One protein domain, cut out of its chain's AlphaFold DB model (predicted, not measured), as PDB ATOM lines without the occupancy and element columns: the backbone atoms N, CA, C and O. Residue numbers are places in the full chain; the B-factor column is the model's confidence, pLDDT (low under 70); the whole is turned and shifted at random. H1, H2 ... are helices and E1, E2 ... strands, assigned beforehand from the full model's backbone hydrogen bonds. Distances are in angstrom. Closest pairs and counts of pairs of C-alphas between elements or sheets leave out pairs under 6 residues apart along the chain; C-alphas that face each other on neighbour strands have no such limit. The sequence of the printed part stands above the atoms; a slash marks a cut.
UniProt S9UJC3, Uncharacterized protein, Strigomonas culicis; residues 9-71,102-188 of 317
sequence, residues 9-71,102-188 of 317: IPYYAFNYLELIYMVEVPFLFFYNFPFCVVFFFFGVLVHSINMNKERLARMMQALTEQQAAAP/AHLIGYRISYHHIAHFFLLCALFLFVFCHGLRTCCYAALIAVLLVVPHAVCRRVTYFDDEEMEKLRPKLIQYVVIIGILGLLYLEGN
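Overview. This is residues 9 to 71 and 102 to 188 of the 317 residues of an uncharacterized protein of Strigomonas culicis (UniProt S9UJC3). Long helices make a loose, open V: H1 and H2 meet in a corner, the end of H1 at the start of H2, and H2 runs out as a long arm; residues 51 to 71, of which 51 to 69 belong to H2, stick out. H3 packs beside the first part of H2, H4 turns off from the end of H3 toward the side of H1, and H6 spans the opening between H1 and H2. A small hairpin, E1 and E2, sits at the start of H3. The 150 printed residues hold six named helices and two named strands, in the order H1 H2 E1 E2 H3 H4 H5 H6; the two strands are antiparallel and the class is mostly helix. The whole is loose, with a radius of gyration of the C-alphas of 20.3 A, and spans 65 by 46 by 26 A.

Arrangement. The sheet is the hairpin of E1, residues 102 to 104, and E2, residues 107 to 110, antiparallel at 143 degrees, with N 102 and O 109 at 2.9 A and N 104 and O 107 at 3.0 A, both within hydrogen-bond range. A tight link with no residue between joins E2 to H3, residues 111 to 128. Residues 118 to 125 of H3 touch residues 35 to 42 of H2, residues 33 to 69, at a shallow tilt of 26 degrees, opposite ways; the closest C-alphas, of Phe 35 and Leu 125, are 6.6 A apart. H1, residues 9 to 31, touches H2 with residues 25 to 29 alone, at a steep tilt of 51 degrees, opposite ways; the closest C-alphas, of Phe 29 and Cys 36, are 5.4 A apart. H4, residues 131 to 152, only just touches H1, with 3 pairs of C-alphas within 8 A, the closest those of Ile 20 and Ala 142 at 6.3 A, at a steep tilt of 44 degrees, opposite ways. The helix packing is mostly crossed, but only just: 1 of these 3 pairs is at a shallow tilt. H6, residues 169 to 188, is near H2 and close to H1 but not clearly touching it, the closest C-alphas being those of Phe 14 and Leu 170 at 7.3 A. H5, residues 160 to 165, touches no helix. Every O i to N i+4 pair is within hydrogen-bond range in H2 and H3, against 17 of 19 in H1, 17 of 18 in H4, 1 of 2 in H5 and 15 of 16 in H6.

Along the chain. H1 begins at C-alpha 9 (-38.614, 7.764, 13.250), is 31.0 A long and has a kink of 31 degrees near residue 21. H2 is 53.6 A long, H3 25.4 A and H4 31.1 A. H6 is 28.9 A long and ends at C-alpha 188 (-31.098, 41.573, 22.955).

Size, cuts and confidence. The C-alphas farthest apart, of Pro 71 and Cys 152, are 65.6 A apart. Residues 72 to 101 are not printed; C-alphas 71 and 102 are 37.5 A apart across the cut. No link printed whole is long. The mean pLDDT of the printed part is 71.2; 50 residues are under 70, among them 9 to 17 and 153 to 188.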
ATOM      1  N   ILE A   9     -38.298   7.548  11.822       63.28
ATOM      2  CA  ILE A   9     -38.614   7.764  13.250       63.28
ATOM      3  C   ILE A   9     -39.091   9.200  13.551       63.28
ATOM      4  O   ILE A   9     -40.137   9.324  14.191       63.28
ATOM      5  N   PRO A  10     -38.417  10.279  13.097       60.16
ATOM      6  CA  PRO A  10     -38.897  11.637  13.334       60.16
ATOM      7  C   PRO A  10     -40.299  11.869  12.761       60.16
ATOM      8  O   PRO A  10     -41.149  12.387  13.474       60.16
ATOM      9  N   TYR A  11     -40.593  11.427  11.535       62.09
ATOM     10  CA  TYR A  11     -41.924  11.590  10.931       62.09
ATOM     11  C   TYR A  11     -43.029  10.921  11.746       62.09
ATOM     12  O   TYR A  11     -44.070  11.526  11.998       62.09
ATOM     13  N   TYR A  12     -42.789   9.696  12.213       65.75
ATOM     14  CA  TYR A  12     -43.741   9.018  13.085       65.75
ATOM     15  C   TYR A  12     -43.905   9.754  14.414       65.75
ATOM     16  O   TYR A  12     -45.037   9.947  14.851       65.75
ATOM     17  N   ALA A  13     -42.809  10.223  15.016       66.94
ATOM     18  CA  ALA A  13     -42.860  11.014  16.241       66.94
ATOM     19  C   ALA A  13     -43.738  12.268  16.085       66.94
ATOM     20  O   ALA A  13     -44.466  12.599  17.013       66.94
ATOM     21  N   PHE A  14     -43.750  12.912  14.912       62.88
ATOM     22  CA  PHE A  14     -44.606  14.076  14.650       62.88
ATOM     23  C   PHE A  14     -46.096  13.745  14.556       62.88
ATOM     24  O   PHE A  14     -46.898  14.460  15.150       62.88
ATOM     25  N   ASN A  15     -46.475  12.656  13.885       68.19
ATOM     26  CA  ASN A  15     -47.881  12.234  13.848       68.19
ATOM     27  C   ASN A  15     -48.385  11.861  15.249       68.19
ATOM     28  O   ASN A  15     -49.524  12.150  15.608       68.19
ATOM     29  N   TYR A  16     -47.520  11.256  16.067       69.00
ATOM     30  CA  TYR A  16     -47.843  11.018  17.467       69.00
ATOM     31  C   TYR A  16     -47.912  12.312  18.268       69.00
ATOM     32  O   TYR A  16     -48.785  12.416  19.115       69.00
ATOM     33  N   LEU A  17     -47.063  13.304  17.991       69.12
ATOM     34  CA  LEU A  17     -47.121  14.610  18.649       69.12
ATOM     35  C   LEU A  17     -48.461  15.309  18.386       69.12
ATOM     36  O   LEU A  17     -49.059  15.846  19.308       69.12
ATOM     37  N   GLU A  18     -48.957  15.269  17.148       70.44
ATOM     38  CA  GLU A  18     -50.270  15.822  16.793       70.44
ATOM     39  C   GLU A  18     -51.408  15.097  17.523       70.44
ATOM     40  O   GLU A  18     -52.281  15.741  18.109       70.44
ATOM     41  N   LEU A  19     -51.362  13.762  17.563       70.00
ATOM     42  CA  LEU A  19     -52.338  12.957  18.297       70.00
ATOM     43  C   LEU A  19     -52.280  13.230  19.809       70.00
ATOM     44  O   LEU A  19     -53.317  13.355  20.455       70.00
ATOM     45  N   ILE A  20     -51.071  13.373  20.359       72.75
ATOM     46  CA  ILE A  20     -50.832  13.755  21.751       72.75
ATOM     47  C   ILE A  20     -51.458  15.121  22.018       72.75
ATOM     48  O   ILE A  20     -52.239  15.230  22.951       72.75
ATOM     49  N   TYR A  21     -51.219  16.135  21.182       73.12
ATOM     50  CA  TYR A  21     -51.827  17.458  21.358       73.12
ATOM     51  C   TYR A  21     -53.360  17.412  21.322       73.12
ATOM     52  O   TYR A  21     -54.006  18.040  22.160       73.12
ATOM     53  N   MET A  22     -53.952  16.649  20.400       73.00
ATOM     54  CA  MET A  22     -55.412  16.509  20.300       73.00
ATOM     55  C   MET A  22     -56.037  15.859  21.541       73.00
ATOM     56  O   MET A  22     -57.171  16.182  21.889       73.00
ATOM     57  N   VAL A  23     -55.309  14.969  22.220       72.75
ATOM     58  CA  VAL A  23     -55.771  14.299  23.446       72.75
ATOM     59  C   VAL A  23     -55.426  15.112  24.700       72.75
ATOM     60  O   VAL A  23     -56.249  15.226  25.609       72.75
ATOM     61  N   GLU A  24     -54.239  15.711  24.756       73.25
ATOM     62  CA  GLU A  24     -53.749  16.469  25.906       73.25
ATOM     63  C   GLU A  24     -54.476  17.798  26.080       73.25
ATOM     64  O   GLU A  24     -54.783  18.152  27.214       73.25
ATOM     65  N   VAL A  25     -54.795  18.526  25.002       74.44
ATOM     66  CA  VAL A  25     -55.431  19.853  25.100       74.44
ATOM     67  C   VAL A  25     -56.795  19.796  25.814       74.44
ATOM     68  O   VAL A  25     -56.989  20.572  26.755       74.44
ATOM     69  N   PRO A  26     -57.722  18.876  25.476       76.12
ATOM     70  CA  PRO A  26     -58.952  18.690  26.246       76.12
ATOM     71  C   PRO A  26     -58.687  18.300  27.705       76.12
ATOM     72  O   PRO A  26     -59.324  18.830  28.612       76.12
ATOM     73  N   PHE A  27     -57.722  17.412  27.958       74.00
ATOM     74  CA  PHE A  27     -57.363  17.015  29.322       74.00
ATOM     75  C   PHE A  27     -56.841  18.193  30.152       74.00
ATOM     76  O   PHE A  27     -57.229  18.361  31.309       74.00
ATOM     77  N   LEU A  28     -56.008  19.042  29.552       73.56
ATOM     78  CA  LEU A  28     -55.490  20.265  30.156       73.56
ATOM     79  C   LEU A  28     -56.619  21.231  30.512       73.56
ATOM     80  O   LEU A  28     -56.603  21.820  31.591       73.56
ATOM     81  N   PHE A  29     -57.610  21.358  29.625       79.06
ATOM     82  CA  PHE A  29     -58.774  22.214  29.828       79.06
ATOM     83  C   PHE A  29     -59.584  21.804  31.065       79.06
ATOM     84  O   PHE A  29     -59.927  22.662  31.877       79.06
ATOM     85  N   PHE A  30     -59.847  20.505  31.247       81.88
ATOM     86  CA  PHE A  30     -60.639  20.013  32.381       81.88
ATOM     87  C   PHE A  30     -59.845  19.890  33.686       81.88
ATOM     88  O   PHE A  30     -60.410  20.087  34.760       81.88
ATOM     89  N   TYR A  31     -58.553  19.564  33.618       80.62
ATOM     90  CA  TYR A  31     -57.741  19.309  34.812       80.62
ATOM     91  C   TYR A  31     -57.089  20.577  35.377       80.62
ATOM     92  O   TYR A  31     -56.944  20.717  36.590       80.62
ATOM     93  N   ASN A  32     -56.670  21.502  34.508       79.38
ATOM     94  CA  ASN A  32     -55.978  22.727  34.902       79.38
ATOM     95  C   ASN A  32     -56.339  23.879  33.953       79.38
ATOM     96  O   ASN A  32     -55.518  24.373  33.175       79.38
ATOM     97  N   PHE A  33     -57.600  24.308  34.039       81.94
ATOM     98  CA  PHE A  33     -58.154  25.393  33.228       81.94
ATOM     99  C   PHE A  33     -57.279  26.667  33.207       81.94
ATOM    100  O   PHE A  33     -57.041  27.182  32.112       81.94
ATOM    101  N   PRO A  34     -56.712  27.159  34.334       79.81
ATOM    102  CA  PRO A  34     -55.826  28.327  34.309       79.81
ATOM    103  C   PRO A  34     -54.597  28.144  33.412       79.81
ATOM    104  O   PRO A  34     -54.239  29.050  32.658       79.81
ATOM    105  N   PHE A  35     -53.971  26.963  33.445       76.75
ATOM    106  CA  PHE A  35     -52.839  26.647  32.574       76.75
ATOM    107  C   PHE A  35     -53.259  26.605  31.101       76.75
ATOM    108  O   PHE A  35     -52.571  27.164  30.246       76.75
ATOM    109  N   CYS A  36     -54.425  26.019  30.807       79.56
ATOM    110  CA  CYS A  36     -54.982  25.986  29.455       79.56
ATOM    111  C   CYS A  36     -55.213  27.397  28.889       79.56
ATOM    112  O   CYS A  36     -54.872  27.661  27.736       79.56
ATOM    113  N   VAL A  37     -55.751  28.316  29.695       80.81
ATOM    114  CA  VAL A  37     -55.990  29.708  29.282       80.81
ATOM    115  C   VAL A  37     -54.674  30.417  28.952       80.81
ATOM    116  O   VAL A  37     -54.566  31.049  27.902       80.81
ATOM    117  N   VAL A  38     -53.645  30.278  29.795       79.62
ATOM    118  CA  VAL A  38     -52.334  30.894  29.524       79.62
ATOM    119  C   VAL A  38     -51.667  30.290  28.293       79.62
ATOM    120  O   VAL A  38     -51.146  31.034  27.462       79.62
ATOM    121  N   PHE A  39     -51.734  28.968  28.125       77.69
ATOM    122  CA  PHE A  39     -51.204  28.295  26.941       77.69
ATOM    123  C   PHE A  39     -51.907  28.758  25.655       77.69
ATOM    124  O   PHE A  39     -51.248  29.026  24.650       77.69
ATOM    125  N   PHE A  40     -53.231  28.936  25.698       79.94
ATOM    126  CA  PHE A  40     -54.004  29.472  24.579       79.94
ATOM    127  C   PHE A  40     -53.567  30.894  24.208       79.94
ATOM    128  O   PHE A  40     -53.257  31.159  23.045       79.94
ATOM    129  N   PHE A  41     -53.477  31.803  25.185       80.19
ATOM    130  CA  PHE A  41     -53.028  33.174  24.925       80.19
ATOM    131  C   PHE A  41     -51.591  33.229  24.409       80.19
ATOM    132  O   PHE A  41     -51.299  34.013  23.505       80.19
ATOM    133  N   PHE A  42     -50.713  32.368  24.921       78.81
ATOM    134  CA  PHE A  42     -49.358  32.226  24.402       78.81
ATOM    135  C   PHE A  42     -49.364  31.782  22.932       78.81
ATOM    136  O   PHE A  42     -48.691  32.394  22.101       78.81
ATOM    137  N   GLY A  43     -50.180  30.784  22.580       76.00
ATOM    138  CA  GLY A  43     -50.353  30.331  21.197       76.00
ATOM    139  C   GLY A  43     -50.851  31.441  20.268       76.00
ATOM    140  O   GLY A  43     -50.274  31.656  19.200       76.00
ATOM    141  N   VAL A  44     -51.865  32.203  20.692       77.44
ATOM    142  CA  VAL A  44     -52.384  33.361  19.940       77.44
ATOM    143  C   VAL A  44     -51.315  34.445  19.775       77.44
ATOM    144  O   VAL A  44     -51.184  35.012  18.690       77.44
ATOM    145  N   LEU A  45     -50.519  34.717  20.813       75.62
ATOM    146  CA  LEU A  45     -49.434  35.697  20.763       75.62
ATOM    147  C   LEU A  45     -48.363  35.288  19.743       75.62
ATOM    148  O   LEU A  45     -47.999  36.084  18.876       75.62
ATOM    149  N   VAL A  46     -47.897  34.038  19.805       75.56
ATOM    150  CA  VAL A  46     -46.915  33.491  18.855       75.56
ATOM    151  C   VAL A  46     -47.472  33.515  17.432       75.56
ATOM    152  O   VAL A  46     -46.781  33.945  16.505       75.56
ATOM    153  N   HIS A  47     -48.733  33.119  17.254       74.12
ATOM    154  CA  HIS A  47     -49.397  33.142  15.955       74.12
ATOM    155  C   HIS A  47     -49.507  34.564  15.387       74.12
ATOM    156  O   HIS A  47     -49.193  34.785  14.219       74.12
ATOM    157  N   SER A  48     -49.878  35.540  16.217       71.50
ATOM    158  CA  SER A  48     -49.948  36.957  15.844       71.50
ATOM    159  C   SER A  48     -48.583  37.502  15.411       71.50
ATOM    160  O   SER A  48     -48.466  38.153  14.369       71.50
ATOM    161  N   ILE A  49     -47.518  37.166  16.149       73.19
ATOM    162  CA  ILE A  49     -46.143  37.529  15.781       73.19
ATOM    163  C   ILE A  49     -45.774  36.918  14.423       73.19
ATOM    164  O   ILE A  49     -45.200  37.611  13.581       73.19
ATOM    165  N   ASN A  50     -46.119  35.652  14.182       70.88
ATOM    166  CA  ASN A  50     -45.795  34.985  12.923       70.88
ATOM    167  C   ASN A  50     -46.573  35.568  11.730       70.88
ATOM    168  O   ASN A  50     -45.982  35.866  10.694       70.88
ATOM    169  N   MET A  51     -47.872  35.825  11.897       70.62
ATOM    170  CA  MET A  51     -48.707  36.470  10.876       70.62
ATOM    171  C   MET A  51     -48.182  37.861  10.500       70.62
ATOM    172  O   MET A  51     -48.167  38.233   9.324       70.62
ATOM    173  N   ASN A  52     -47.679  38.618  11.478       72.56
ATOM    174  CA  ASN A  52     -47.060  39.914  11.216       72.56
ATOM    175  C   ASN A  52     -45.749  39.789  10.427       72.56
ATOM    176  O   ASN A  52     -45.510  40.609   9.540       72.56
ATOM    177  N   LYS A  53     -44.932  38.757  10.679       70.00
ATOM    178  CA  LYS A  53     -43.714  38.491   9.890       70.00
ATOM    179  C   LYS A  53     -44.037  38.179   8.431       70.00
ATOM    180  O   LYS A  53     -43.389  38.716   7.538       70.00
ATOM    181  N   GLU A  54     -45.059  37.367   8.172       72.00
ATOM    182  CA  GLU A  54     -45.474  37.050   6.798       72.00
ATOM    183  C   GLU A  54     -46.054  38.259   6.064       72.00
ATOM    184  O   GLU A  54     -45.796  38.458   4.875       72.00
ATOM    185  N   ARG A  55     -46.845  39.083   6.759       74.31
ATOM    186  CA  ARG A  55     -47.373  40.328   6.189       74.31
ATOM    187  C   ARG A  55     -46.243  41.307   5.869       74.31
ATOM    188  O   ARG A  55     -46.278  41.944   4.818       74.31
ATOM    189  N   LEU A  56     -45.235  41.379   6.737       73.38
ATOM    190  CA  LEU A  56     -44.037  42.186   6.529       73.38
ATOM    191  C   LEU A  56     -43.230  41.703   5.321       73.38
ATOM    192  O   LEU A  56     -42.893  42.511   4.461       73.38
ATOM    193  N   ALA A  57     -42.975  40.397   5.217       77.00
ATOM    194  CA  ALA A  57     -42.266  39.820   4.077       77.00
ATOM    195  C   ALA A  57     -42.967  40.156   2.750       77.00
ATOM    196  O   ALA A  57     -42.317  40.584   1.798       77.00
ATOM    197  N   ARG A  58     -44.306  40.074   2.722       85.44
ATOM    198  CA  ARG A  58     -45.116  40.470   1.560       85.44
ATOM    199  C   ARG A  58     -45.017  41.961   1.239       85.44
ATOM    200  O   ARG A  58     -44.900  42.316   0.072       85.44
ATOM    201  N   MET A  59     -45.033  42.839   2.245       79.25
ATOM    202  CA  MET A  59     -44.865  44.284   2.029       79.25
ATOM    203  C   MET A  59     -43.469  44.627   1.497       79.25
ATOM    204  O   MET A  59     -43.353  45.413   0.561       79.25
ATOM    205  N   MET A  60     -42.415  44.016   2.045       76.31
ATOM    206  CA  MET A  60     -41.046  44.213   1.552       76.31
ATOM    207  C   MET A  60     -40.884  43.700   0.119       76.31
ATOM    208  O   MET A  60     -40.236  44.356  -0.696       76.31
ATOM    209  N   GLN A  61     -41.512  42.571  -0.211       87.06
ATOM    210  CA  GLN A  61     -41.522  42.047  -1.573       87.06
ATOM    211  C   GLN A  61     -42.256  42.995  -2.535       87.06
ATOM    212  O   GLN A  61     -41.696  43.350  -3.568       87.06
ATOM    213  N   ALA A  62     -43.437  43.497  -2.161       84.00
ATOM    214  CA  ALA A  62     -44.195  44.448  -2.979       84.00
ATOM    215  C   ALA A  62     -43.436  45.767  -3.222       84.00
ATOM    216  O   ALA A  62     -43.450  46.298  -4.331       84.00
ATOM    217  N   LEU A  63     -42.729  46.281  -2.209       81.62
ATOM    218  CA  LEU A  63     -41.863  47.458  -2.355       81.62
ATOM    219  C   LEU A  63     -40.686  47.181  -3.297       81.62
ATOM    220  O   LEU A  63     -40.343  48.021  -4.128       81.62
ATOM    221  N   THR A  64     -40.096  45.989  -3.202       83.62
ATOM    222  CA  THR A  64     -38.996  45.565  -4.079       83.62
ATOM    223  C   THR A  64     -39.467  45.453  -5.532       83.62
ATOM    224  O   THR A  64     -38.774  45.909  -6.442       83.62
ATOM    225  N   GLU A  65     -40.666  44.914  -5.762       85.75
ATOM    226  CA  GLU A  65     -41.283  44.814  -7.089       85.75
ATOM    227  C   GLU A  65     -41.644  46.191  -7.665       85.75
ATOM    228  O   GLU A  65     -41.337  46.461  -8.827       85.75
ATOM    229  N   GLN A  66     -42.197  47.108  -6.860       80.31
ATOM    230  CA  GLN A  66     -42.436  48.494  -7.293       80.31
ATOM    231  C   GLN A  66     -41.138  49.204  -7.694       80.31
ATOM    232  O   GLN A  66     -41.109  49.939  -8.683       80.31
ATOM    233  N   GLN A  67     -40.052  48.963  -6.960       78.44
ATOM    234  CA  GLN A  67     -38.752  49.549  -7.268       78.44
ATOM    235  C   GLN A  67     -38.101  48.917  -8.510       78.44
ATOM    236  O   GLN A  67     -37.383  49.607  -9.234       78.44
ATOM    237  N   ALA A  68     -38.384  47.644  -8.795       79.69
ATOM    238  CA  ALA A  68     -37.952  46.965 -10.018       79.69
ATOM    239  C   ALA A  68     -38.760  47.385 -11.262       79.69
ATOM    240  O   ALA A  68     -38.203  47.426 -12.359       79.69
ATOM    241  N   ALA A  69     -40.046  47.715 -11.096       77.81
ATOM    242  CA  ALA A  69     -40.940  48.157 -12.169       77.81
ATOM    243  C   ALA A  69     -40.786  49.646 -12.531       77.81
ATOM    244  O   ALA A  69     -41.263  50.078 -13.583       77.81
ATOM    245  N   ALA A  70     -40.119  50.444 -11.691       74.19
ATOM    246  CA  ALA A  70     -39.828  51.834 -12.012       74.19
ATOM    247  C   ALA A  70     -38.909  51.914 -13.253       74.19
ATOM    248  O   ALA A  70     -37.876  51.234 -13.299       74.19
ATOM    249  N   PRO A  71     -39.246  52.734 -14.268       67.00
ATOM    250  CA  PRO A  71     -38.459  52.838 -15.489       67.00
ATOM    251  C   PRO A  71     -37.026  53.237 -15.140       67.00
ATOM    252  O   PRO A  71     -36.796  54.270 -14.506       67.00
ATOM    253  N   ALA A 102     -46.992  47.588  20.454       70.25
ATOM    254  CA  ALA A 102     -48.432  47.604  20.274       70.25
ATOM    255  C   ALA A 102     -49.015  48.787  21.050       70.25
ATOM    256  O   ALA A 102     -48.591  49.072  22.171       70.25
ATOM    257  N   HIS A 103     -50.013  49.449  20.471       68.12
ATOM    258  CA  HIS A 103     -50.871  50.360  21.212       68.12
ATOM    259  C   HIS A 103     -52.072  49.578  21.740       68.12
ATOM    260  O   HIS A 103     -52.975  49.241  20.977       68.12
ATOM    261  N   LEU A 104     -52.072  49.277  23.036       67.50
ATOM    262  CA  LEU A 104     -53.189  48.625  23.712       67.50
ATOM    263  C   LEU A 104     -53.793  49.631  24.699       67.50
ATOM    264  O   LEU A 104     -53.110  50.066  25.621       67.50
ATOM    265  N   ILE A 105     -55.053  50.031  24.483       78.31
ATOM    266  CA  ILE A 105     -55.806  50.931  25.388       78.31
ATOM    267  C   ILE A 105     -55.030  52.243  25.658       78.31
ATOM    268  O   ILE A 105     -54.868  52.690  26.785       78.31
ATOM    269  N   GLY A 106     -54.463  52.848  24.611       77.44
ATOM    270  CA  GLY A 106     -53.707  54.105  24.718       77.44
ATOM    271  C   GLY A 106     -52.265  53.974  25.228       77.44
ATOM    272  O   GLY A 106     -51.486  54.910  25.054       77.44
ATOM    273  N   TYR A 107     -51.849  52.817  25.750       75.06
ATOM    274  CA  TYR A 107     -50.472  52.584  26.191       75.06
ATOM    275  C   TYR A 107     -49.616  51.969  25.087       75.06
ATOM    276  O   TYR A 107     -50.049  51.062  24.375       75.06
ATOM    277  N   ARG A 108     -48.372  52.448  24.958       76.25
ATOM    278  CA  ARG A 108     -47.343  51.813  24.123       76.25
ATOM    279  C   ARG A 108     -46.705  50.685  24.910       76.25
ATOM    280  O   ARG A 108     -45.918  50.941  25.816       76.25
ATOM    281  N   ILE A 109     -47.016  49.449  24.548       77.69
ATOM    282  CA  ILE A 109     -46.419  48.274  25.177       77.69
ATOM    283  C   ILE A 109     -45.496  47.606  24.171       77.69
ATOM    284  O   ILE A 109     -45.906  47.248  23.067       77.69
ATOM    285  N   SER A 110     -44.235  47.435  24.554       80.12
ATOM    286  CA  SER A 110     -43.270  46.698  23.747       80.12
ATOM    287  C   SER A 110     -43.627  45.205  23.718       80.12
ATOM    288  O   SER A 110     -43.769  44.584  24.772       80.12
ATOM    289  N   TYR A 111     -43.725  44.609  22.525       73.19
ATOM    290  CA  TYR A 111     -44.002  43.175  22.342       73.19
ATOM    291  C   TYR A 111     -43.006  42.286  23.095       73.19
ATOM    292  O   TYR A 111     -43.377  41.220  23.576       73.19
ATOM    293  N   HIS A 112     -41.760  42.742  23.238       75.38
ATOM    294  CA  HIS A 112     -40.723  42.030  23.978       75.38
ATOM    295  C   HIS A 112     -41.072  41.901  25.469       75.38
ATOM    296  O   HIS A 112     -40.913  40.837  26.058       75.38
ATOM    297  N   HIS A 113     -41.631  42.953  26.070       77.44
ATOM    298  CA  HIS A 113     -42.045  42.928  27.474       77.44
ATOM    299  C   HIS A 113     -43.270  42.036  27.685       77.44
ATOM    300  O   HIS A 113     -43.330  41.303  28.669       77.44
ATOM    301  N   ILE A 114     -44.213  42.042  26.736       77.94
ATOM    302  CA  ILE A 114     -45.371  41.139  26.759       77.94
ATOM    303  C   ILE A 114     -44.899  39.684  26.673       77.94
ATOM    304  O   ILE A 114     -45.325  38.859  27.475       77.94
ATOM    305  N   ALA A 115     -43.989  39.373  25.748       75.12
ATOM    306  CA  ALA A 115     -43.446  38.028  25.591       75.12
ATOM    307  C   ALA A 115     -42.726  37.544  26.861       75.12
ATOM    308  O   ALA A 115     -43.014  36.443  27.326       75.12
ATOM    309  N   HIS A 116     -41.865  38.373  27.466       79.06
ATOM    310  CA  HIS A 116     -41.207  38.052  28.742       79.06
ATOM    311  C   HIS A 116     -42.203  37.834  29.877       79.06
ATOM    312  O   HIS A 116     -42.067  36.867  30.621       79.06
ATOM    313  N   PHE A 117     -43.221  38.689  29.995       80.88
ATOM    314  CA  PHE A 117     -44.258  38.540  31.015       80.88
ATOM    315  C   PHE A 117     -45.024  37.222  30.845       80.88
ATOM    316  O   PHE A 117     -45.162  36.467  31.802       80.88
ATOM    317  N   PHE A 118     -45.450  36.897  29.621       74.38
ATOM    318  CA  PHE A 118     -46.118  35.626  29.336       74.38
ATOM    319  C   PHE A 118     -45.211  34.421  29.584       74.38
ATOM    320  O   PHE A 118     -45.677  33.424  30.127       74.38
ATOM    321  N   LEU A 119     -43.928  34.508  29.230       77.25
ATOM    322  CA  LEU A 119     -42.960  33.441  29.471       77.25
ATOM    323  C   LEU A 119     -42.733  33.228  30.971       77.25
ATOM    324  O   LEU A 119     -42.697  32.088  31.427       77.25
ATOM    325  N   LEU A 120     -42.653  34.308  31.749       79.44
ATOM    326  CA  LEU A 120     -42.516  34.247  33.202       79.44
ATOM    327  C   LEU A 120     -43.790  33.704  33.865       79.44
ATOM    328  O   LEU A 120     -43.695  32.846  34.738       79.44
ATOM    329  N   CYS A 121     -44.977  34.119  33.413       75.12
ATOM    330  CA  CYS A 121     -46.247  33.540  33.855       75.12
ATOM    331  C   CYS A 121     -46.350  32.050  33.504       75.12
ATOM    332  O   CYS A 121     -46.766  31.256  34.346       75.12
ATOM    333  N   ALA A 122     -45.944  31.652  32.297       71.81
ATOM    334  CA  ALA A 122     -45.930  30.254  31.881       71.81
ATOM    335  C   ALA A 122     -44.957  29.430  32.735       71.81
ATOM    336  O   ALA A 122     -45.334  28.366  33.223       71.81
ATOM    337  N   LEU A 123     -43.747  29.941  32.986       76.81
ATOM    338  CA  LEU A 123     -42.755  29.310  33.859       76.81
ATOM    339  C   LEU A 123     -43.281  29.179  35.294       76.81
ATOM    340  O   LEU A 123     -43.162  28.120  35.906       76.81
ATOM    341  N   PHE A 124     -43.897  30.233  35.826       76.56
ATOM    342  CA  PHE A 124     -44.464  30.230  37.170       76.56
ATOM    343  C   PHE A 124     -45.585  29.192  37.301       76.56
ATOM    344  O   PHE A 124     -45.561  28.366  38.211       76.56
ATOM    345  N   LEU A 125     -46.531  29.168  36.361       71.44
ATOM    346  CA  LEU A 125     -47.605  28.172  36.351       71.44
ATOM    347  C   LEU A 125     -47.067  26.747  36.166       71.44
ATOM    348  O   LEU A 125     -47.575  25.808  36.782       71.44
ATOM    349  N   PHE A 126     -46.014  26.588  35.364       72.69
ATOM    350  CA  PHE A 126     -45.345  25.308  35.167       72.69
ATOM    351  C   PHE A 126     -44.707  24.787  36.463       72.69
ATOM    352  O   PHE A 126     -44.891  23.620  36.813       72.69
ATOM    353  N   VAL A 127     -44.005  25.650  37.204       74.69
ATOM    354  CA  VAL A 127     -43.271  25.273  38.423       74.69
ATOM    355  C   VAL A 127     -44.195  25.125  39.636       74.69
ATOM    356  O   VAL A 127     -44.074  24.149  40.374       74.69
ATOM    357  N   PHE A 128     -45.125  26.057  39.851       70.88
ATOM    358  CA  PHE A 128     -45.855  26.166  41.120       70.88
ATOM    359  C   PHE A 128     -47.272  25.572  41.093       70.88
ATOM    360  O   PHE A 128     -47.771  25.152  42.135       70.88
ATOM    361  N   CYS A 129     -47.928  25.470  39.933       64.12
ATOM    362  CA  CYS A 129     -49.354  25.109  39.851       64.12
ATOM    363  C   CYS A 129     -49.593  23.669  39.385       64.12
ATOM    364  O   CYS A 129     -50.433  23.424  38.521       64.12
ATOM    365  N   HIS A 130     -48.827  22.713  39.916       78.44
ATOM    366  CA  HIS A 130     -48.849  21.311  39.476       78.44
ATOM    367  C   HIS A 130     -48.544  21.103  37.983       78.44
ATOM    368  O   HIS A 130     -48.642  19.971  37.518       78.44
ATOM    369  N   GLY A 131     -48.127  22.139  37.244       71.19
ATOM    370  CA  GLY A 131     -47.864  22.067  35.807       71.19
ATOM    371  C   GLY A 131     -46.835  20.994  35.471       71.19
ATOM    372  O   GLY A 131     -47.096  20.152  34.618       71.19
ATOM    373  N   LEU A 132     -45.738  20.921  36.232       74.88
ATOM    374  CA  LEU A 132     -44.741  19.855  36.107       74.88
ATOM    375  C   LEU A 132     -45.362  18.460  36.275       74.88
ATOM    376  O   LEU A 132     -45.090  17.559  35.490       74.88
ATOM    377  N   ARG A 133     -46.238  18.284  37.273       81.00
ATOM    378  CA  ARG A 133     -46.917  17.008  37.536       81.00
ATOM    379  C   ARG A 133     -47.871  16.652  36.396       81.00
ATOM    380  O   ARG A 133     -47.884  15.505  35.961       81.00
ATOM    381  N   THR A 134     -48.628  17.624  35.894       76.50
ATOM    382  CA  THR A 134     -49.509  17.452  34.735       76.50
ATOM    383  C   THR A 134     -48.702  17.097  33.487       76.50
ATOM    384  O   THR A 134     -49.053  16.128  32.828       76.50
ATOM    385  N   CYS A 135     -47.584  17.775  33.215       72.50
ATOM    386  CA  CYS A 135     -46.685  17.447  32.105       72.50
ATOM    387  C   CYS A 135     -46.042  16.065  32.252       72.50
ATOM    388  O   CYS A 135     -45.942  15.344  31.267       72.50
ATOM    389  N   CYS A 136     -45.651  15.653  33.462       81.06
ATOM    390  CA  CYS A 136     -45.167  14.294  33.702       81.06
ATOM    391  C   CYS A 136     -46.250  13.247  33.423       81.06
ATOM    392  O   CYS A 136     -45.946  12.219  32.824       81.06
ATOM    393  N   TYR A 137     -47.505  13.493  33.816       80.75
ATOM    394  CA  TYR A 137     -48.610  12.588  33.491       80.75
ATOM    395  C   TYR A 137     -48.924  12.563  31.997       80.75
ATOM    396  O   TYR A 137     -49.106  11.479  31.453       80.75
ATOM    397  N   ALA A 138     -48.932  13.719  31.337       74.69
ATOM    398  CA  ALA A 138     -49.099  13.836  29.891       74.69
ATOM    399  C   ALA A 138     -48.011  13.041  29.151       74.69
ATOM    400  O   ALA A 138     -48.319  12.122  28.398       74.69
ATOM    401  N   ALA A 139     -46.738  13.262  29.498       76.19
ATOM    402  CA  ALA A 139     -45.606  12.521  28.948       76.19
ATOM    403  C   ALA A 139     -45.696  11.012  29.225       76.19
ATOM    404  O   ALA A 139     -45.386  10.203  28.353       76.19
ATOM    405  N   LEU A 140     -46.138  10.612  30.418       84.12
ATOM    406  CA  LEU A 140     -46.317   9.204  30.766       84.12
ATOM    407  C   LEU A 140     -47.449   8.564  29.950       84.12
ATOM    408  O   LEU A 140     -47.254   7.479  29.413       84.12
ATOM    409  N   ILE A 141     -48.593   9.235  29.798       78.62
ATOM    410  CA  ILE A 141     -49.707   8.779  28.949       78.62
ATOM    411  C   ILE A 141     -49.258   8.704  27.487       78.62
ATOM    412  O   ILE A 141     -49.517   7.705  26.819       78.62
ATOM    413  N   ALA A 142     -48.532   9.711  27.005       74.56
ATOM    414  CA  ALA A 142     -47.956   9.734  25.671       74.56
ATOM    415  C   ALA A 142     -47.027   8.537  25.452       74.56
ATOM    416  O   ALA A 142     -47.193   7.815  24.477       74.56
ATOM    417  N   VAL A 143     -46.103   8.247  26.372       81.06
ATOM    418  CA  VAL A 143     -45.232   7.063  26.282       81.06
ATOM    419  C   VAL A 143     -46.054   5.771  26.312       81.06
ATOM    420  O   VAL A 143     -45.823   4.889  25.489       81.06
ATOM    421  N   LEU A 144     -47.047   5.664  27.200       84.69
ATOM    422  CA  LEU A 144     -47.902   4.480  27.319       84.69
ATOM    423  C   LEU A 144     -48.840   4.265  26.125       84.69
ATOM    424  O   LEU A 144     -49.249   3.133  25.898       84.69
ATOM    425  N   LEU A 145     -49.188   5.297  25.361       78.50
ATOM    426  CA  LEU A 145     -49.995   5.159  24.145       78.50
ATOM    427  C   LEU A 145     -49.113   4.977  22.909       78.50
ATOM    428  O   LEU A 145     -49.332   4.068  22.106       78.50
ATOM    429  N   VAL A 146     -48.089   5.816  22.769       74.12
ATOM    430  CA  VAL A 146     -47.223   5.863  21.589       74.12
ATOM    431  C   VAL A 146     -46.313   4.653  21.520       74.12
ATOM    432  O   VAL A 146     -46.174   4.087  20.440       74.12
ATOM    433  N   VAL A 147     -45.702   4.225  22.631       76.25
ATOM    434  CA  VAL A 147     -44.754   3.102  22.593       76.25
ATOM    435  C   VAL A 147     -45.461   1.796  22.227       76.25
ATOM    436  O   VAL A 147     -45.014   1.160  21.273       76.25
ATOM    437  N   PRO A 148     -46.582   1.397  22.860       80.81
ATOM    438  CA  PRO A 148     -47.293   0.190  22.449       80.81
ATOM    439  C   PRO A 148     -47.824   0.284  21.023       80.81
ATOM    440  O   PRO A 148     -47.654  -0.659  20.255       80.81
ATOM    441  N   HIS A 149     -48.384   1.428  20.617       77.25
ATOM    442  CA  HIS A 149     -48.854   1.603  19.243       77.25
ATOM    443  C   HIS A 149     -47.703   1.511  18.223       77.25
ATOM    444  O   HIS A 149     -47.840   0.867  17.182       77.25
ATOM    445  N   ALA A 150     -46.539   2.094  18.524       69.06
ATOM    446  CA  ALA A 150     -45.352   2.019  17.677       69.06
ATOM    447  C   ALA A 150     -44.768   0.600  17.603       69.06
ATOM    448  O   ALA A 150     -44.311   0.196  16.535       69.06
ATOM    449  N   VAL A 151     -44.806  -0.160  18.702       76.38
ATOM    450  CA  VAL A 151     -44.333  -1.554  18.756       76.38
ATOM    451  C   VAL A 151     -45.300  -2.506  18.043       76.38
ATOM    452  O   VAL A 151     -44.859  -3.429  17.361       76.38
ATOM    453  N   CYS A 152     -46.613  -2.287  18.161       79.12
ATOM    454  CA  CYS A 152     -47.633  -3.133  17.537       79.12
ATOM    455  C   CYS A 152     -47.797  -2.881  16.032       79.12
ATOM    456  O   CYS A 152     -48.311  -3.741  15.311       79.12
ATOM    457  N   ARG A 153     -47.368  -1.721  15.529       67.38
ATOM    458  CA  ARG A 153     -47.467  -1.406  14.105       67.38
ATOM    459  C   ARG A 153     -46.427  -2.205  13.313       67.38
ATOM    460  O   ARG A 153     -45.223  -2.044  13.501       67.38
ATOM    461  N   ARG A 154     -46.878  -3.027  12.356       64.94
ATOM    462  CA  ARG A 154     -45.976  -3.597  11.339       64.94
ATOM    463  C   ARG A 154     -45.362  -2.453  10.540       64.94
ATOM    464  O   ARG A 154     -46.087  -1.580  10.068       64.94
ATOM    465  N   VAL A 155     -44.038  -2.466  10.396       58.44
ATOM    466  CA  VAL A 155     -43.283  -1.477   9.619       58.44
ATOM    467  C   VAL A 155     -43.667  -1.624   8.149       58.44
ATOM    468  O   VAL A 155     -43.059  -2.379   7.397       58.44
ATOM    469  N   THR A 156     -44.726  -0.937   7.742       56.88
ATOM    470  CA  THR A 156     -45.029  -0.713   6.337       56.88
ATOM    471  C   THR A 156     -44.039   0.334   5.858       56.88
ATOM    472  O   THR A 156     -44.085   1.483   6.307       56.88
ATOM    473  N   TYR A 157     -43.098  -0.083   5.015       56.72
ATOM    474  CA  TYR A 157     -42.300   0.836   4.216       56.72
ATOM    475  C   TYR A 157     -43.287   1.591   3.327       56.72
ATOM    476  O   TYR A 157     -43.771   1.046   2.343       56.72
ATOM    477  N   PHE A 158     -43.696   2.780   3.763       52.38
ATOM    478  CA  PHE A 158     -44.419   3.696   2.897       52.38
ATOM    479  C   PHE A 158     -43.451   4.137   1.805       52.38
ATOM    480  O   PHE A 158     -42.302   4.450   2.119       52.38
ATOM    481  N   ASP A 159     -43.910   4.119   0.555       59.50
ATOM    482  CA  ASP A 159     -43.177   4.695  -0.565       59.50
ATOM    483  C   ASP A 159     -42.863   6.160  -0.235       59.50
ATOM    484  O   ASP A 159     -43.758   6.955   0.074       59.50
ATOM    485  N   ASP A 160     -41.574   6.504  -0.253       58.56
ATOM    486  CA  ASP A 160     -41.050   7.806   0.183       58.56
ATOM    487  C   ASP A 160     -41.684   8.991  -0.584       58.56
ATOM    488  O   ASP A 160     -41.721  10.115  -0.081       58.56
ATOM    489  N   GLU A 161     -42.252   8.738  -1.768       62.34
ATOM    490  CA  GLU A 161     -42.872   9.737  -2.648       62.34
ATOM    491  C   GLU A 161     -44.196  10.312  -2.101       62.34
ATOM    492  O   GLU A 161     -44.492  11.497  -2.283       62.34
ATOM    493  N   GLU A 162     -44.992   9.516  -1.377       58.91
ATOM    494  CA  GLU A 162     -46.241   9.998  -0.764       58.91
ATOM    495  C   GLU A 162     -45.984  10.721   0.567       58.91
ATOM    496  O   GLU A 162     -46.669  11.692   0.909       58.91
ATOM    497  N   MET A 163     -44.941  10.308   1.291       54.06
ATOM    498  CA  MET A 163     -44.521  10.921   2.556       54.06
ATOM    499  C   MET A 163     -43.937  12.327   2.355       54.06
ATOM    500  O   MET A 163     -44.082  13.184   3.231       54.06
ATOM    501  N   GLU A 164     -43.334  12.610   1.196       58.31
ATOM    502  CA  GLU A 164     -42.809  13.944   0.888       58.31
ATOM    503  C   GLU A 164     -43.929  14.986   0.684       58.31
ATOM    504  O   GLU A 164     -43.769  16.151   1.059       58.31
ATOM    505  N   LYS A 165     -45.110  14.563   0.202       56.19
ATOM    506  CA  LYS A 165     -46.312  15.416   0.099       56.19
ATOM    507  C   LYS A 165     -47.020  15.643   1.436       56.19
ATOM    508  O   LYS A 165     -47.667  16.674   1.610       56.19
ATOM    509  N   LEU A 166     -46.884  14.712   2.377       52.00
ATOM    510  CA  LEU A 166     -47.508  14.756   3.705       52.00
ATOM    511  C   LEU A 166     -46.607  15.367   4.784       52.00
ATOM    512  O   LEU A 166     -46.926  15.256   5.967       52.00
ATOM    513  N   ARG A 167     -45.502  16.024   4.397       55.66
ATOM    514  CA  ARG A 167     -44.552  16.643   5.329       55.66
ATOM    515  C   ARG A 167     -45.318  17.510   6.343       55.66
ATOM    516  O   ARG A 167     -45.865  18.548   5.954       55.66
ATOM    517  N   PRO A 168     -45.391  17.112   7.627       54.84
ATOM    518  CA  PRO A 168     -46.252  17.795   8.575       54.84
ATOM    519  C   PRO A 168     -45.762  19.231   8.734       54.84
ATOM    520  O   PRO A 168     -44.620  19.461   9.144       54.84
ATOM    521  N   LYS A 169     -46.630  20.211   8.449       57.25
ATOM    522  CA  LYS A 169     -46.364  21.642   8.697       57.25
ATOM    523  C   LYS A 169     -45.945  21.899  10.152       57.25
ATOM    524  O   LYS A 169     -45.303  22.897  10.441       57.25
ATOM    525  N   LEU A 170     -46.218  20.952  11.052       51.25
ATOM    526  CA  LEU A 170     -45.752  20.917  12.434       51.25
ATOM    527  C   LEU A 170     -44.222  20.935  12.586       51.25
ATOM    528  O   LEU A 170     -43.742  21.655  13.450       51.25
ATOM    529  N   ILE A 171     -43.441  20.232  11.748       50.44
ATOM    530  CA  ILE A 171     -41.961  20.333  11.772       50.44
ATOM    531  C   ILE A 171     -41.544  21.758  11.450       50.44
ATOM    532  O   ILE A 171     -40.680  22.328  12.108       50.44
ATOM    533  N   GLN A 172     -42.193  22.337  10.443       52.41
ATOM    534  CA  GLN A 172     -41.970  23.717  10.071       52.41
ATOM    535  C   GLN A 172     -42.336  24.639  11.237       52.41
ATOM    536  O   GLN A 172     -41.544  25.512  11.547       52.41
ATOM    537  N   TYR A 173     -43.437  24.404  11.957       54.16
ATOM    538  CA  TYR A 173     -43.804  25.191  13.137       54.16
ATOM    539  C   TYR A 173     -42.858  24.998  14.322       54.16
ATOM    540  O   TYR A 173     -42.484  25.987  14.933       54.16
ATOM    541  N   VAL A 174     -42.407  23.781  14.632       60.06
ATOM    542  CA  VAL A 174     -41.450  23.519  15.722       60.06
ATOM    543  C   VAL A 174     -40.088  24.134  15.405       60.06
ATOM    544  O   VAL A 174     -39.496  24.785  16.263       60.06
ATOM    545  N   VAL A 175     -39.613  24.007  14.165       56.53
ATOM    546  CA  VAL A 175     -38.378  24.656  13.703       56.53
ATOM    547  C   VAL A 175     -38.551  26.176  13.657       56.53
ATOM    548  O   VAL A 175     -37.660  26.884  14.103       56.53
ATOM    549  N   ILE A 176     -39.698  26.697  13.210       54.59
ATOM    550  CA  ILE A 176     -40.009  28.135  13.241       54.59
ATOM    551  C   ILE A 176     -40.058  28.645  14.679       54.59
ATOM    552  O   ILE A 176     -39.516  29.711  14.928       54.59
ATOM    553  N   ILE A 177     -40.658  27.913  15.621       60.25
ATOM    554  CA  ILE A 177     -40.719  28.274  17.045       60.25
ATOM    555  C   ILE A 177     -39.315  28.240  17.654       60.25
ATOM    556  O   ILE A 177     -38.940  29.179  18.353       60.25
ATOM    557  N   GLY A 178     -38.513  27.217  17.344       65.38
ATOM    558  CA  GLY A 178     -37.114  27.125  17.765       65.38
ATOM    559  C   GLY A 178     -36.264  28.271  17.215       65.38
ATOM    560  O   GLY A 178     -35.561  28.933  17.971       65.38
ATOM    561  N   ILE A 179     -36.394  28.576  15.920       56.69
ATOM    562  CA  ILE A 179     -35.742  29.725  15.281       56.69
ATOM    563  C   ILE A 179     -36.269  31.036  15.870       56.69
ATOM    564  O   ILE A 179     -35.468  31.926  16.109       56.69
ATOM    565  N   LEU A 180     -37.569  31.173  16.160       54.25
ATOM    566  CA  LEU A 180     -38.136  32.351  16.830       54.25
ATOM    567  C   LEU A 180     -37.522  32.546  18.216       54.25
ATOM    568  O   LEU A 180     -37.213  33.678  18.568       54.25
ATOM    569  N   GLY A 181     -37.350  31.463  18.978       66.12
ATOM    570  CA  GLY A 181     -36.704  31.484  20.287       66.12
ATOM    571  C   GLY A 181     -35.235  31.888  20.197       66.12
ATOM    572  O   GLY A 181     -34.791  32.743  20.957       66.12
ATOM    573  N   LEU A 182     -34.496  31.349  19.224       62.78
ATOM    574  CA  LEU A 182     -33.105  31.735  18.977       62.78
ATOM    575  C   LEU A 182     -32.986  33.198  18.520       62.78
ATOM    576  O   LEU A 182     -32.191  33.938  19.089       62.78
ATOM    577  N   LEU A 183     -33.832  33.651  17.586       58.00
ATOM    578  CA  LEU A 183     -33.885  35.052  17.142       58.00
ATOM    579  C   LEU A 183     -34.239  36.000  18.294       58.00
ATOM    580  O   LEU A 183     -33.770  37.132  18.349       58.00
ATOM    581  N   TYR A 184     -35.110  35.551  19.198       61.16
ATOM    582  CA  TYR A 184     -35.492  36.306  20.384       61.16
ATOM    583  C   TYR A 184     -34.321  36.462  21.357       61.16
ATOM    584  O   TYR A 184     -34.099  37.556  21.870       61.16
ATOM    585  N   LEU A 185     -33.548  35.392  21.571       62.28
ATOM    586  CA  LEU A 185     -32.329  35.436  22.381       62.28
ATOM    587  C   LEU A 185     -31.245  36.314  21.735       62.28
ATOM    588  O   LEU A 185     -30.531  37.022  22.440       62.28
ATOM    589  N   GLU A 186     -31.156  36.315  20.405       63.94
ATOM    590  CA  GLU A 186     -30.192  37.117  19.646       63.94
ATOM    591  C   GLU A 186     -30.540  38.620  19.652       63.94
ATOM    592  O   GLU A 186     -29.652  39.470  19.784       63.94
ATOM    593  N   GLY A 187     -31.836  38.958  19.615       49.47
ATOM    594  CA  GLY A 187     -32.357  40.328  19.523       49.47
ATOM    595  C   GLY A 187     -32.029  41.261  20.697       49.47
ATOM    596  O   GLY A 187     -32.219  42.471  20.578       49.47
ATOM    597  N   ASN A 188     -31.495  40.749  21.810       49.25
ATOM    598  CA  ASN A 188     -31.098  41.573  22.955       49.25
ATOM    599  C   ASN A 188     -29.664  42.137  22.841       49.25
ATOM    600  O   ASN A 188     -29.231  42.905  23.698       49.25
TER     601      ASN A 188